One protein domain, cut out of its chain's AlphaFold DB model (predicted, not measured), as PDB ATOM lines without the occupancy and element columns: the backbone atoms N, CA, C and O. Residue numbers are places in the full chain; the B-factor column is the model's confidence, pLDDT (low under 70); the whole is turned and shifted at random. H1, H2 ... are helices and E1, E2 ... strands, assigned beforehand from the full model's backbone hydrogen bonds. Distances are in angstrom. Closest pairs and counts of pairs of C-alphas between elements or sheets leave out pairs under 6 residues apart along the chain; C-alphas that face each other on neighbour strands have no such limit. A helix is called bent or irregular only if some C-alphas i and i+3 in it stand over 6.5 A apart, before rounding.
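What this domain is: This is residues 3 to 90 of the 218 residues of the protein "Peptidase S41" of Bacteroidales bacterium (UniProt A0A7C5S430). There is little regular structure: long links form a loose frame with hairpin E1-E2 at one end of its length, smaller hairpin E3-E4 towards the other, and helix H1 along one side. The 88 printed residues include one named helix and four named strands, in the order E1, E2, H1, E3, E4; the class is mixed, with only 32 residues in named elements. The whole is loose, radius of gyration of the C-alphas 16.6 A, and elongated, spanning 52 by 33 by 23 A.

How they stand to each other: E1, residues 3 to 7, and E2, residues 13 to 19, form an antiparallel hairpin at 149 degrees; N 6 and O 14 are within hydrogen-bond range, 2.8 A. E3, residues 66 to 68, and E4, residues 74 to 76, form another at 134 degrees, with N 67 and O 75 within range, 2.8 A. H1, residues 36 to 49, is irregular: C-alphas 41 and 44 are 7.2 A apart, and 7 of 10 O i to N i+4 pairs are within range. H1 is apart from E1 and E4.

Where its parts are: E2 measures 18.1 A, E1 12.9 A, H1 20.1 A, E3 and E4 7.0 A each. E1 begins at C-alpha 3 (57.512, -7.363, -59.652); E4 ends at C-alpha 76 (44.169, -7.272, -39.703).

The domain as a whole: The C-alphas farthest apart, Pro 9 and Asp 57, are 52.2 A apart. The printed part has no cut. Links E2 to H1 and H1 to E3 are long. Residues 78 and 90 have pLDDT under 70.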
ATOM      1  N   GLN A   3      57.315  -7.980 -58.343       85.50
ATOM      2  CA  GLN A   3      57.512  -7.363 -59.652       85.50
ATOM      3  C   GLN A   3      58.515  -8.157 -60.473       85.50
ATOM      4  O   GLN A   3      59.562  -8.559 -59.969       85.50
ATOM      5  N   ARG A   4      58.209  -8.332 -61.757       88.12
ATOM      6  CA  ARG A   4      59.118  -8.909 -62.742       88.12
ATOM      7  C   ARG A   4      59.554  -7.819 -63.728       88.12
ATOM      8  O   ARG A   4      58.681  -7.135 -64.270       88.12
ATOM      9  N   PRO A   5      60.867  -7.626 -63.952       89.38
ATOM     10  CA  PRO A   5      61.350  -6.715 -64.977       89.38
ATOM     11  C   PRO A   5      61.163  -7.326 -66.372       89.38
ATOM     12  O   PRO A   5      61.432  -8.509 -66.586       89.38
ATOM     13  N   PHE A   6      60.722  -6.499 -67.312       91.56
ATOM     14  CA  PHE A   6      60.621  -6.792 -68.734       91.56
ATOM     15  C   PHE A   6      61.404  -5.727 -69.489       91.56
ATOM     16  O   PHE A   6      61.074  -4.543 -69.408       91.56
ATOM     17  N   ASN A   7      62.447  -6.148 -70.197       94.38
ATOM     18  CA  ASN A   7      63.242  -5.248 -71.021       94.38
ATOM     19  C   ASN A   7      62.478  -4.937 -72.309       94.38
ATOM     20  O   ASN A   7      61.937  -5.841 -72.950       94.38
ATOM     21  N   LEU A   8      62.455  -3.666 -72.676       93.81
ATOM     22  CA  LEU A   8      61.922  -3.186 -73.938       93.81
ATOM     23  C   LEU A   8      63.043  -3.084 -74.990       93.81
ATOM     24  O   LEU A   8      64.223  -3.045 -74.633       93.81
ATOM     25  N   PRO A   9      62.703  -3.050 -76.293       93.00
ATOM     26  CA  PRO A   9      63.695  -2.984 -77.372       93.00
ATOM     27  C   PRO A   9      64.612  -1.752 -77.321       93.00
ATOM     28  O   PRO A   9      65.719  -1.791 -77.848       93.00
ATOM     29  N   ASP A  10      64.176  -0.674 -76.670       94.62
ATOM     30  CA  ASP A  10      64.937   0.562 -76.452       94.62
ATOM     31  C   ASP A  10      65.850   0.505 -75.209       94.62
ATOM     32  O   ASP A  10      66.394   1.521 -74.787       94.62
ATOM     33  N   SER A  11      66.038  -0.682 -74.619       89.50
ATOM     34  CA  SER A  11      66.756  -0.918 -73.353       89.50
ATOM     35  C   SER A  11      66.099  -0.325 -72.101       89.50
ATOM     36  O   SER A  11      66.684  -0.388 -71.018       89.50
ATOM     37  N   SER A  12      64.881   0.214 -72.200       93.38
ATOM     38  CA  SER A  12      64.102   0.580 -71.017       93.38
ATOM     39  C   SER A  12      63.511  -0.664 -70.335       93.38
ATOM     40  O   SER A  12      63.508  -1.766 -70.887       93.38
ATOM     41  N   VAL A  13      63.043  -0.517 -69.089       92.50
ATOM     42  CA  VAL A  13      62.543  -1.639 -68.278       92.50
ATOM     43  C   VAL A  13      61.158  -1.327 -67.729       92.50
ATOM     44  O   VAL A  13      60.983  -0.386 -66.955       92.50
ATOM     45  N   ILE A  14      60.184  -2.180 -68.048       91.06
ATOM     46  CA  ILE A  14      58.877  -2.197 -67.385       91.06
ATOM     47  C   ILE A  14      58.945  -3.145 -66.188       91.06
ATOM     48  O   ILE A  14      59.335  -4.303 -66.317       91.06
ATOM     49  N   ARG A  15      58.513  -2.683 -65.009       87.06
ATOM     50  CA  ARG A  15      58.293  -3.549 -63.841       87.06
ATOM     51  C   ARG A  15      56.816  -3.915 -63.749       87.06
ATOM     52  O   ARG A  15      56.003  -3.097 -63.329       87.06
ATOM     53  N   LEU A  16      56.473  -5.144 -64.128       83.81
ATOM     54  CA  LEU A  16      55.099  -5.637 -64.064       83.81
ATOM     55  C   LEU A  16      54.868  -6.376 -62.745       83.81
ATOM     56  O   LEU A  16      55.636  -7.267 -62.385       83.81
ATOM     57  N   THR A  17      53.797  -6.030 -62.035       81.25
ATOM     58  CA  THR A  17      53.394  -6.759 -60.826       81.25
ATOM     59  C   THR A  17      52.740  -8.076 -61.225       81.25
ATOM     60  O   THR A  17      51.700  -8.069 -61.871       81.25
ATOM     61  N   THR A  18      53.334  -9.200 -60.834       84.19
ATOM     62  CA  THR A  18      52.868 -10.543 -61.215       84.19
ATOM     63  C   THR A  18      52.144 -11.272 -60.090       84.19
ATOM     64  O   THR A  18      51.375 -12.190 -60.360       84.19
ATOM     65  N   ALA A  19      52.372 -10.884 -58.833       85.38
ATOM     66  CA  ALA A  19      51.746 -11.515 -57.676       85.38
ATOM     67  C   ALA A  19      51.643 -10.566 -56.472       85.38
ATOM     68  O   ALA A  19      52.303  -9.520 -56.396       85.38
ATOM     69  N   ARG A  20      50.809 -10.970 -55.507       84.94
ATOM     70  CA  ARG A  20      50.647 -10.321 -54.201       84.94
ATOM     71  C   ARG A  20      51.291 -11.175 -53.110       84.94
ATOM     72  O   ARG A  20      51.330 -12.397 -53.224       84.94
ATOM     73  N   TYR A  21      51.774 -10.528 -52.053       86.31
ATOM     74  CA  TYR A  21      52.290 -11.223 -50.872       86.31
ATOM     75  C   TYR A  21      51.147 -11.585 -49.925       86.31
ATOM     76  O   TYR A  21      50.303 -10.739 -49.608       86.31
ATOM     77  N   PHE A  22      51.165 -12.828 -49.452       86.62
ATOM     78  CA  PHE A  22      50.218 -13.357 -48.480       86.62
ATOM     79  C   PHE A  22      50.963 -14.008 -47.316       86.62
ATOM     80  O   PHE A  22      52.025 -14.600 -47.507       86.62
ATOM     81  N   THR A  23      50.406 -13.903 -46.111       86.56
ATOM     82  CA  THR A  23      50.825 -14.741 -44.980       86.56
ATOM     83  C   THR A  23      50.398 -16.197 -45.212       86.56
ATOM     84  O   THR A  23      49.497 -16.443 -46.021       86.56
ATOM     85  N   PRO A  24      50.943 -17.170 -44.454       84.38
ATOM     86  CA  PRO A  24      50.468 -18.558 -44.495       84.38
ATOM     87  C   PRO A  24      48.963 -18.717 -44.222       84.38
ATOM     88  O   PRO A  24      48.340 -19.640 -44.731       84.38
ATOM     89  N   SER A  25      48.362 -17.789 -43.470       83.62
ATOM     90  CA  SER A  25      46.918 -17.743 -43.209       83.62
ATOM     91  C   SER A  25      46.081 -17.117 -44.338       83.62
ATOM     92  O   SER A  25      44.892 -16.864 -44.156       83.62
ATOM     93  N   GLY A  26      46.679 -16.821 -45.497       84.44
ATOM     94  CA  GLY A  26      45.980 -16.237 -46.646       84.44
ATOM     95  C   GLY A  26      45.663 -14.742 -46.510       84.44
ATOM     96  O   GLY A  26      44.933 -14.194 -47.334       84.44
ATOM     97  N   ARG A  27      46.222 -14.050 -45.508       87.06
ATOM     98  CA  ARG A  27      46.082 -12.594 -45.348       87.06
ATOM     99  C   ARG A  27      47.006 -11.873 -46.320       87.06
ATOM    100  O   ARG A  27      48.220 -12.069 -46.266       87.06
ATOM    101  N   SER A  28      46.468 -10.988 -47.160       86.62
ATOM    102  CA  SER A  28      47.316 -10.117 -47.979       86.62
ATOM    103  C   SER A  28      47.961  -9.037 -47.113       86.62
ATOM    104  O   SER A  28      47.266  -8.296 -46.420       86.62
ATOM    105  N   ILE A  29      49.289  -8.933 -47.172       85.12
ATOM    106  CA  ILE A  29      50.060  -7.881 -46.477       85.12
ATOM    107  C   ILE A  29      50.324  -6.674 -47.378       85.12
ATOM    108  O   ILE A  29      51.096  -5.776 -47.054       85.12
ATOM    109  N   GLN A  30      49.735  -6.680 -48.565       82.69
ATOM    110  CA  GLN A  30      49.951  -5.653 -49.552       82.69
ATOM    111  C   GLN A  30      48.956  -4.511 -49.361       82.69
ATOM    112  O   GLN A  30      47.750  -4.727 -49.422       82.69
ATOM    113  N   LYS A  31      49.477  -3.290 -49.195       82.38
ATOM    114  CA  LYS A  31      48.665  -2.070 -49.219       82.38
ATOM    115  C   LYS A  31      47.932  -1.935 -50.571       82.38
ATOM    116  O   LYS A  31      48.583  -2.167 -51.602       82.38
ATOM    117  N   PRO A  32      46.636  -1.575 -50.580       80.88
ATOM    118  CA  PRO A  32      45.884  -1.250 -51.789       80.88
ATOM    119  C   PRO A  32      46.561  -0.134 -52.580       80.88
ATOM    120  O   PRO A  32      47.146   0.775 -52.001       80.88
ATOM    121  N   TYR A  33      46.492  -0.213 -53.905       81.69
ATOM    122  CA  TYR A  33      47.061   0.781 -54.828       81.69
ATOM    123  C   TYR A  33      46.072   1.154 -55.942       81.69
ATOM    124  O   TYR A  33      46.469   1.719 -56.960       81.69
ATOM    125  N   ASP A  34      44.791   0.831 -55.746       83.38
ATOM    126  CA  ASP A  34      43.724   0.993 -56.739       83.38
ATOM    127  C   ASP A  34      43.418   2.478 -57.014       83.38
ATOM    128  O   ASP A  34      43.079   2.850 -58.133       83.38
ATOM    129  N   GLU A  35      43.648   3.345 -56.023       83.81
ATOM    130  CA  GLU A  35      43.512   4.809 -56.122       83.81
ATOM    131  C   GLU A  35      44.765   5.499 -56.701       83.81
ATOM    132  O   GLU A  35      44.888   6.726 -56.718       83.81
ATOM    133  N   GLY A  36      45.720   4.713 -57.199       85.69
ATOM    134  CA  GLY A  36      46.932   5.205 -57.836       85.69
ATOM    135  C   GLY A  36      48.074   5.537 -56.872       85.69
ATOM    136  O   GLY A  36      47.983   5.452 -55.647       85.69
ATOM    137  N   VAL A  37      49.215   5.902 -57.461       84.19
ATOM    138  CA  VAL A  37      50.490   6.075 -56.740       84.19
ATOM    139  C   VAL A  37      50.460   7.262 -55.773       84.19
ATOM    140  O   VAL A  37      51.121   7.217 -54.738       84.19
ATOM    141  N   ALA A  38      49.718   8.322 -56.103       86.06
ATOM    142  CA  ALA A  38      49.617   9.503 -55.250       86.06
ATOM    143  C   ALA A  38      48.940   9.164 -53.916       86.06
ATOM    144  O   ALA A  38      49.514   9.435 -52.865       86.06
ATOM    145  N   GLU A  39      47.783   8.500 -53.954       85.06
ATOM    146  CA  GLU A  39      47.077   8.074 -52.741       85.06
ATOM    147  C   GLU A  39      47.846   6.995 -51.979       85.06
ATOM    148  O   GLU A  39      47.980   7.087 -50.760       85.06
ATOM    149  N   TYR A  40      48.476   6.056 -52.692       82.62
ATOM    150  CA  TYR A  40      49.359   5.056 -52.085       82.62
ATOM    151  C   TYR A  40      50.468   5.680 -51.219       82.62
ATOM    152  O   TYR A  40      50.821   5.149 -50.168       82.62
ATOM    153  N   ARG A  41      51.036   6.813 -51.657       84.88
ATOM    154  CA  ARG A  41      52.118   7.511 -50.941       84.88
ATOM    155  C   ARG A  41      51.633   8.336 -49.749       84.88
ATOM    156  O   ARG A  41      52.436   8.604 -48.861       84.88
ATOM    157  N   LYS A  42      50.353   8.717 -49.710       87.12
ATOM    158  CA  LYS A  42      49.772   9.517 -48.621       87.12
ATOM    159  C   LYS A  42      49.441   8.709 -47.370       87.12
ATOM    160  O   LYS A  42      49.140   9.309 -46.351       87.12
ATOM    161  N   ASP A  43      49.504   7.380 -47.419       84.25
ATOM    162  CA  ASP A  43      49.140   6.507 -46.295       84.25
ATOM    163  C   ASP A  43      49.817   6.910 -44.975       84.25
ATOM    164  O   ASP A  43      49.140   7.126 -43.978       84.25
ATOM    165  N   LEU A  44      51.140   7.109 -44.975       82.56
ATOM    166  CA  LEU A  44      51.864   7.499 -43.760       82.56
ATOM    167  C   LEU A  44      51.396   8.856 -43.212       82.56
ATOM    168  O   LEU A  44      51.248   9.009 -42.003       82.56
ATOM    169  N   GLN A  45      51.138   9.816 -44.103       85.56
ATOM    170  CA  GLN A  45      50.618  11.130 -43.734       85.56
ATOM    171  C   GLN A  45      49.208  11.016 -43.144       85.56
ATOM    172  O   GLN A  45      48.966  11.559 -42.074       85.56
ATOM    173  N   LYS A  46      48.308  10.257 -43.782       86.44
ATOM    174  CA  LYS A  46      46.944  10.021 -43.281       86.44
ATOM    175  C   LYS A  46      46.963   9.376 -41.894       86.44
ATOM    176  O   LYS A  46      46.245   9.814 -41.007       86.44
ATOM    177  N   ARG A  47      47.825   8.376 -41.681       86.38
ATOM    178  CA  ARG A  47      47.989   7.715 -40.376       86.38
ATOM    179  C   ARG A  47      48.475   8.682 -39.296       86.38
ATOM    180  O   ARG A  47      48.010   8.607 -38.164       86.38
ATOM    181  N   LEU A  48      49.385   9.594 -39.640       84.88
ATOM    182  CA  LEU A  48      49.823  10.653 -38.731       84.88
ATOM    183  C   LEU A  48      48.682  11.639 -38.424       84.88
ATOM    184  O   LEU A  48      48.427  11.916 -37.259       84.88
ATOM    185  N   GLU A  49      47.977  12.124 -39.450       86.81
ATOM    186  CA  GLU A  49      46.839  13.052 -39.325       86.81
ATOM    187  C   GLU A  49      45.694  12.463 -38.491       86.81
ATOM    188  O   GLU A  49      45.047  13.177 -37.729       86.81
ATOM    189  N   HIS A  50      45.466  11.153 -38.599       86.94
ATOM    190  CA  HIS A  50      44.466  10.429 -37.818       86.94
ATOM    191  C   HIS A  50      44.963   9.987 -36.434       86.94
ATOM    192  O   HIS A  50      44.204   9.370 -35.695       86.94
ATOM    193  N   GLY A  51      46.219  10.264 -36.071       83.00
ATOM    194  CA  GLY A  51      46.778   9.904 -34.766       83.00
ATOM    195  C   GLY A  51      47.151   8.426 -34.605       83.00
ATOM    196  O   GLY A  51      47.592   8.038 -33.528       83.00
ATOM    197  N   GLU A  52      47.071   7.603 -35.654       83.62
ATOM    198  CA  GLU A  52      47.400   6.166 -35.614       83.62
ATOM    199  C   GLU A  52      48.871   5.868 -35.291       83.62
ATOM    200  O   GLU A  52      49.222   4.720 -35.033       83.62
ATOM    201  N   LEU A  53      49.751   6.869 -35.372       82.56
ATOM    202  CA  LEU A  53      51.155   6.744 -34.969       82.56
ATOM    203  C   LEU A  53      51.390   7.167 -33.514       82.56
ATOM    204  O   LEU A  53      52.477   6.944 -33.000       82.56
ATOM    205  N   ILE A  54      50.402   7.780 -32.856       81.38
ATOM    206  CA  ILE A  54      50.534   8.385 -31.521       81.38
ATOM    207  C   ILE A  54      49.640   7.662 -30.509       81.38
ATOM    208  O   ILE A  54      50.068   7.398 -29.388       81.38
ATOM    209  N   TYR A  55      48.425   7.289 -30.908       82.62
ATOM    210  CA  TYR A  55      47.439   6.679 -30.027       82.62
ATOM    211  C   TYR A  55      46.972   5.323 -30.560       82.62
ATOM    212  O   TYR A  55      46.558   5.188 -31.714       82.62
ATOM    213  N   ALA A  56      47.013   4.307 -29.693       79.69
ATOM    214  CA  ALA A  56      46.639   2.939 -30.045       79.69
ATOM    215  C   ALA A  56      45.149   2.803 -30.417       79.69
ATOM    216  O   ALA A  56      44.783   1.986 -31.257       79.69
ATOM    217  N   ASP A  57      44.293   3.608 -29.789       79.81
ATOM    218  CA  ASP A  57      42.840   3.634 -29.986       79.81
ATOM    219  C   ASP A  57      42.415   4.312 -31.296       79.81
ATOM    220  O   ASP A  57      41.294   4.114 -31.750       79.81
ATOM    221  N   SER A  58      43.310   5.064 -31.938       80.56
ATOM    222  CA  SER A  58      43.044   5.708 -33.227       80.56
ATOM    223  C   SER A  58      43.079   4.717 -34.399       80.56
ATOM    224  O   SER A  58      42.602   5.018 -35.495       80.56
ATOM    225  N   ILE A  59      43.575   3.500 -34.172       79.00
ATOM    226  CA  ILE A  59      43.693   2.451 -35.183       79.00
ATOM    227  C   ILE A  59      42.362   1.712 -35.339       79.00
ATOM    228  O   ILE A  59      41.969   0.900 -34.501       79.00
ATOM    229  N   HIS A  60      41.702   1.933 -36.474       77.81
ATOM    230  CA  HIS A  60      40.429   1.298 -36.796       77.81
ATOM    231  C   HIS A  60      40.542   0.485 -38.080       77.81
ATOM    232  O   HIS A  60      40.813   1.016 -39.155       77.81
ATOM    233  N   PHE A  61      40.279  -0.818 -37.981       77.19
ATOM    234  CA  PHE A  61      40.196  -1.694 -39.142       77.19
ATOM    235  C   PHE A  61      38.743  -2.104 -39.397       77.19
ATOM    236  O   PHE A  61      38.060  -2.517 -38.457       77.19
ATOM    237  N   PRO A  62      38.264  -2.063 -40.651       78.69
ATOM    238  CA  PRO A  62      36.965  -2.622 -40.991       78.69
ATOM    239  C   PRO A  62      36.937  -4.138 -40.744       78.69
ATOM    240  O   PRO A  62      37.927  -4.843 -40.965       78.69
ATOM    241  N   ASP A  63      35.775  -4.656 -40.343       76.56
ATOM    242  CA  ASP A  63      35.577  -6.080 -40.029       76.56
ATOM    243  C   ASP A  63      35.938  -7.007 -41.198       76.56
ATOM    244  O   ASP A  63      36.426  -8.118 -40.988       76.56
ATOM    245  N   SER A  64      35.779  -6.528 -42.435       80.75
ATOM    246  CA  SER A  64      36.148  -7.244 -43.661       80.75
ATOM    247  C   SER A  64      37.643  -7.551 -43.780       80.75
ATOM    248  O   SER A  64      38.034  -8.354 -44.624       80.75
ATOM    249  N   LEU A  65      38.490  -6.910 -42.969       82.25
ATOM    250  CA  LEU A  65      39.938  -7.106 -42.962       82.25
ATOM    251  C   LEU A  65      40.416  -7.986 -41.804       82.25
ATOM    252  O   LEU A  65      41.624  -8.090 -41.600       82.25
ATOM    253  N   ARG A  66      39.514  -8.633 -41.059       86.88
ATOM    254  CA  ARG A  66      39.867  -9.568 -39.982       86.88
ATOM    255  C   ARG A  66      40.316 -10.917 -40.537       86.88
ATOM    256  O   ARG A  66      39.610 -11.564 -41.303       86.88
ATOM    257  N   TYR A  67      41.476 -11.373 -40.083       87.69
ATOM    258  CA  TYR A  67      42.034 -12.694 -40.354       87.69
ATOM    259  C   TYR A  67      42.454 -13.353 -39.043       87.69
ATOM    260  O   TYR A  67      42.711 -12.682 -38.045       87.69
ATOM    261  N   LEU A  68      42.565 -14.679 -39.057       88.69
ATOM    262  CA  LEU A  68      43.125 -15.439 -37.947       88.69
ATOM    263  C   LEU A  68      44.478 -16.018 -38.352       88.69
ATOM    264  O   LEU A  68      44.641 -16.506 -39.471       88.69
ATOM    265  N   THR A  69      45.455 -15.976 -37.451       86.50
ATOM    266  CA  THR A  69      46.680 -16.774 -37.597       86.50
ATOM    267  C   THR A  69      46.365 -18.267 -37.442       86.50
ATOM    268  O   THR A  69      45.256 -18.647 -37.049       86.50
ATOM    269  N   ASN A  70      47.341 -19.140 -37.713       84.69
ATOM    270  CA  ASN A  70      47.174 -20.581 -37.483       84.69
ATOM    271  C   ASN A  70      46.872 -20.874 -36.001       84.69
ATOM    272  O   ASN A  70      46.029 -21.718 -35.703       84.69
ATOM    273  N   ASN A  71      47.449 -20.073 -35.101       84.19
ATOM    274  CA  ASN A  71      47.185 -20.074 -33.661       84.19
ATOM    275  C   ASN A  71      45.917 -19.296 -33.244       84.19
ATOM    276  O   ASN A  71      45.752 -18.963 -32.076       84.19
ATOM    277  N   LYS A  72      45.004 -18.992 -34.177       86.62
ATOM    278  CA  LYS A  72      43.708 -18.328 -33.918       86.62
ATOM    279  C   LYS A  72      43.797 -16.915 -33.331       86.62
ATOM    280  O   LYS A  72      42.802 -16.401 -32.826       86.62
ATOM    281  N   ARG A  73      44.943 -16.247 -33.465       85.88
ATOM    282  CA  ARG A  73      45.095 -14.840 -33.084       85.88
ATOM    283  C   ARG A  73      44.457 -13.939 -34.133       85.88
ATOM    284  O   ARG A  73      44.695 -14.127 -35.328       85.88
ATOM    285  N   LEU A  74      43.668 -12.963 -33.687       85.94
ATOM    286  CA  LEU A  74      43.073 -11.957 -34.561       85.94
ATOM    287  C   LEU A  74      44.152 -11.013 -35.090       85.94
ATOM    288  O   LEU A  74      44.928 -10.451 -34.323       85.94
ATOM    289  N   VAL A  75      44.186 -10.845 -36.407       85.56
ATOM    290  CA  VAL A  75      45.083  -9.929 -37.109       85.56
ATOM    291  C   VAL A  75      44.337  -9.239 -38.245       85.56
ATOM    292  O   VAL A  75      43.346  -9.761 -38.753       85.56
ATOM    293  N   TYR A  76      44.833  -8.084 -38.682       83.38
ATOM    294  CA  TYR A  76      44.169  -7.272 -39.703       83.38
ATOM    295  C   TYR A  76      44.974  -7.204 -41.003       83.38
ATOM    296  O   TYR A  76      46.208  -7.234 -40.975       83.38
ATOM    297  N   GLY A  77      44.283  -7.196 -42.144       77.19
ATOM    298  CA  GLY A  77      44.851  -7.003 -43.485       77.19
ATOM    299  C   GLY A  77      44.695  -5.569 -44.008       77.19
ATOM    300  O   GLY A  77      44.244  -4.684 -43.293       77.19
ATOM    301  N   GLY A  78      45.053  -5.344 -45.278       68.12
ATOM    302  CA  GLY A  78      44.685  -4.132 -46.033       68.12
ATOM    303  C   GLY A  78      45.528  -2.869 -45.806       68.12
ATOM    304  O   GLY A  78      45.285  -1.875 -46.475       68.12
ATOM    305  N   GLY A  79      46.547  -2.902 -44.945       71.75
ATOM    306  CA  GLY A  79      47.391  -1.728 -44.651       71.75
ATOM    307  C   GLY A  79      48.879  -2.037 -44.472       71.75
ATOM    308  O   GLY A  79      49.640  -1.189 -44.020       71.75
ATOM    309  N   GLY A  80      49.324  -3.244 -44.830       76.88
ATOM    310  CA  GLY A  80      50.639  -3.752 -44.433       76.88
ATOM    311  C   GLY A  80      50.546  -4.710 -43.248       76.88
ATOM    312  O   GLY A  80      49.476  -5.248 -42.961       76.88
ATOM    313  N   ILE A  81      51.676  -4.946 -42.578       79.31
ATOM    314  CA  ILE A  81      51.693  -5.641 -41.289       79.31
ATOM    315  C   ILE A  81      51.592  -4.591 -40.192       79.31
ATOM    316  O   ILE A  81      52.468  -3.739 -40.073       79.31
ATOM    317  N   MET A  82      50.517  -4.671 -39.413       81.31
ATOM    318  CA  MET A  82      50.390  -3.902 -38.185       81.31
ATOM    319  C   MET A  82      51.192  -4.585 -37.071       81.31
ATOM    320  O   MET A  82      51.038  -5.804 -36.926       81.31
ATOM    321  N   PRO A  83      52.041  -3.858 -36.321       81.38
ATOM    322  CA  PRO A  83      52.726  -4.407 -35.159       81.38
ATOM    323  C   PRO A  83      51.737  -4.912 -34.109       81.38
ATOM    324  O   PRO A  83      50.677  -4.322 -33.907       81.38
ATOM    325  N   ASP A  84      52.106  -5.994 -33.430       80.88
ATOM    326  CA  ASP A  84      51.321  -6.542 -32.320       80.88
ATOM    327  C   ASP A  84      51.481  -5.711 -31.038       80.88
ATOM    328  O   ASP A  84      50.572  -5.651 -30.213       80.88
ATOM    329  N   ILE A  85      52.628  -5.045 -30.897       85.69
ATOM    330  CA  ILE A  85      52.906  -4.092 -29.828       85.69
ATOM    331  C   ILE A  85      52.882  -2.701 -30.436       85.69
ATOM    332  O   ILE A  85      53.654  -2.393 -31.345       85.69
ATOM    333  N   PHE A  86      51.979  -1.869 -29.932       87.38
ATOM    334  CA  PHE A  86      51.920  -0.471 -30.310       87.38
ATOM    335  C   PHE A  86      52.996   0.309 -29.557       87.38
ATOM    336  O   PHE A  86      52.974   0.375 -28.328       87.38
ATOM    337  N   LEU A  87      53.908   0.918 -30.308       85.19
ATOM    338  CA  LEU A  87      54.834   1.914 -29.799       85.19
ATOM    339  C   LEU A  87      54.484   3.249 -30.455       85.19
ATOM    340  O   LEU A  87      54.502   3.325 -31.687       85.19
ATOM    341  N   PRO A  88      54.118   4.277 -29.670       84.62
ATOM    342  CA  PRO A  88      53.871   5.594 -30.228       84.62
ATOM    343  C   PRO A  88      55.172   6.148 -30.803       84.62
ATOM    344  O   PRO A  88      56.243   5.943 -30.226       84.62
ATOM    345  N   ILE A  89      55.069   6.871 -31.917       77.44
ATOM    346  CA  ILE A  89      56.209   7.561 -32.506       77.44
ATOM    347  C   ILE A  89      56.794   8.527 -31.477       77.44
ATOM    348  O   ILE A  89      56.113   9.423 -30.971       77.44
ATOM    349  N   ASP A  90      58.064   8.321 -31.150       69.75
ATOM    350  CA  ASP A  90      58.775   9.208 -30.249       69.75
ATOM    351  C   ASP A  90      59.308  10.402 -31.032       69.75
ATOM    352  O   ASP A  90      60.199  10.284 -31.871       69.75
TER     353      ASP A  90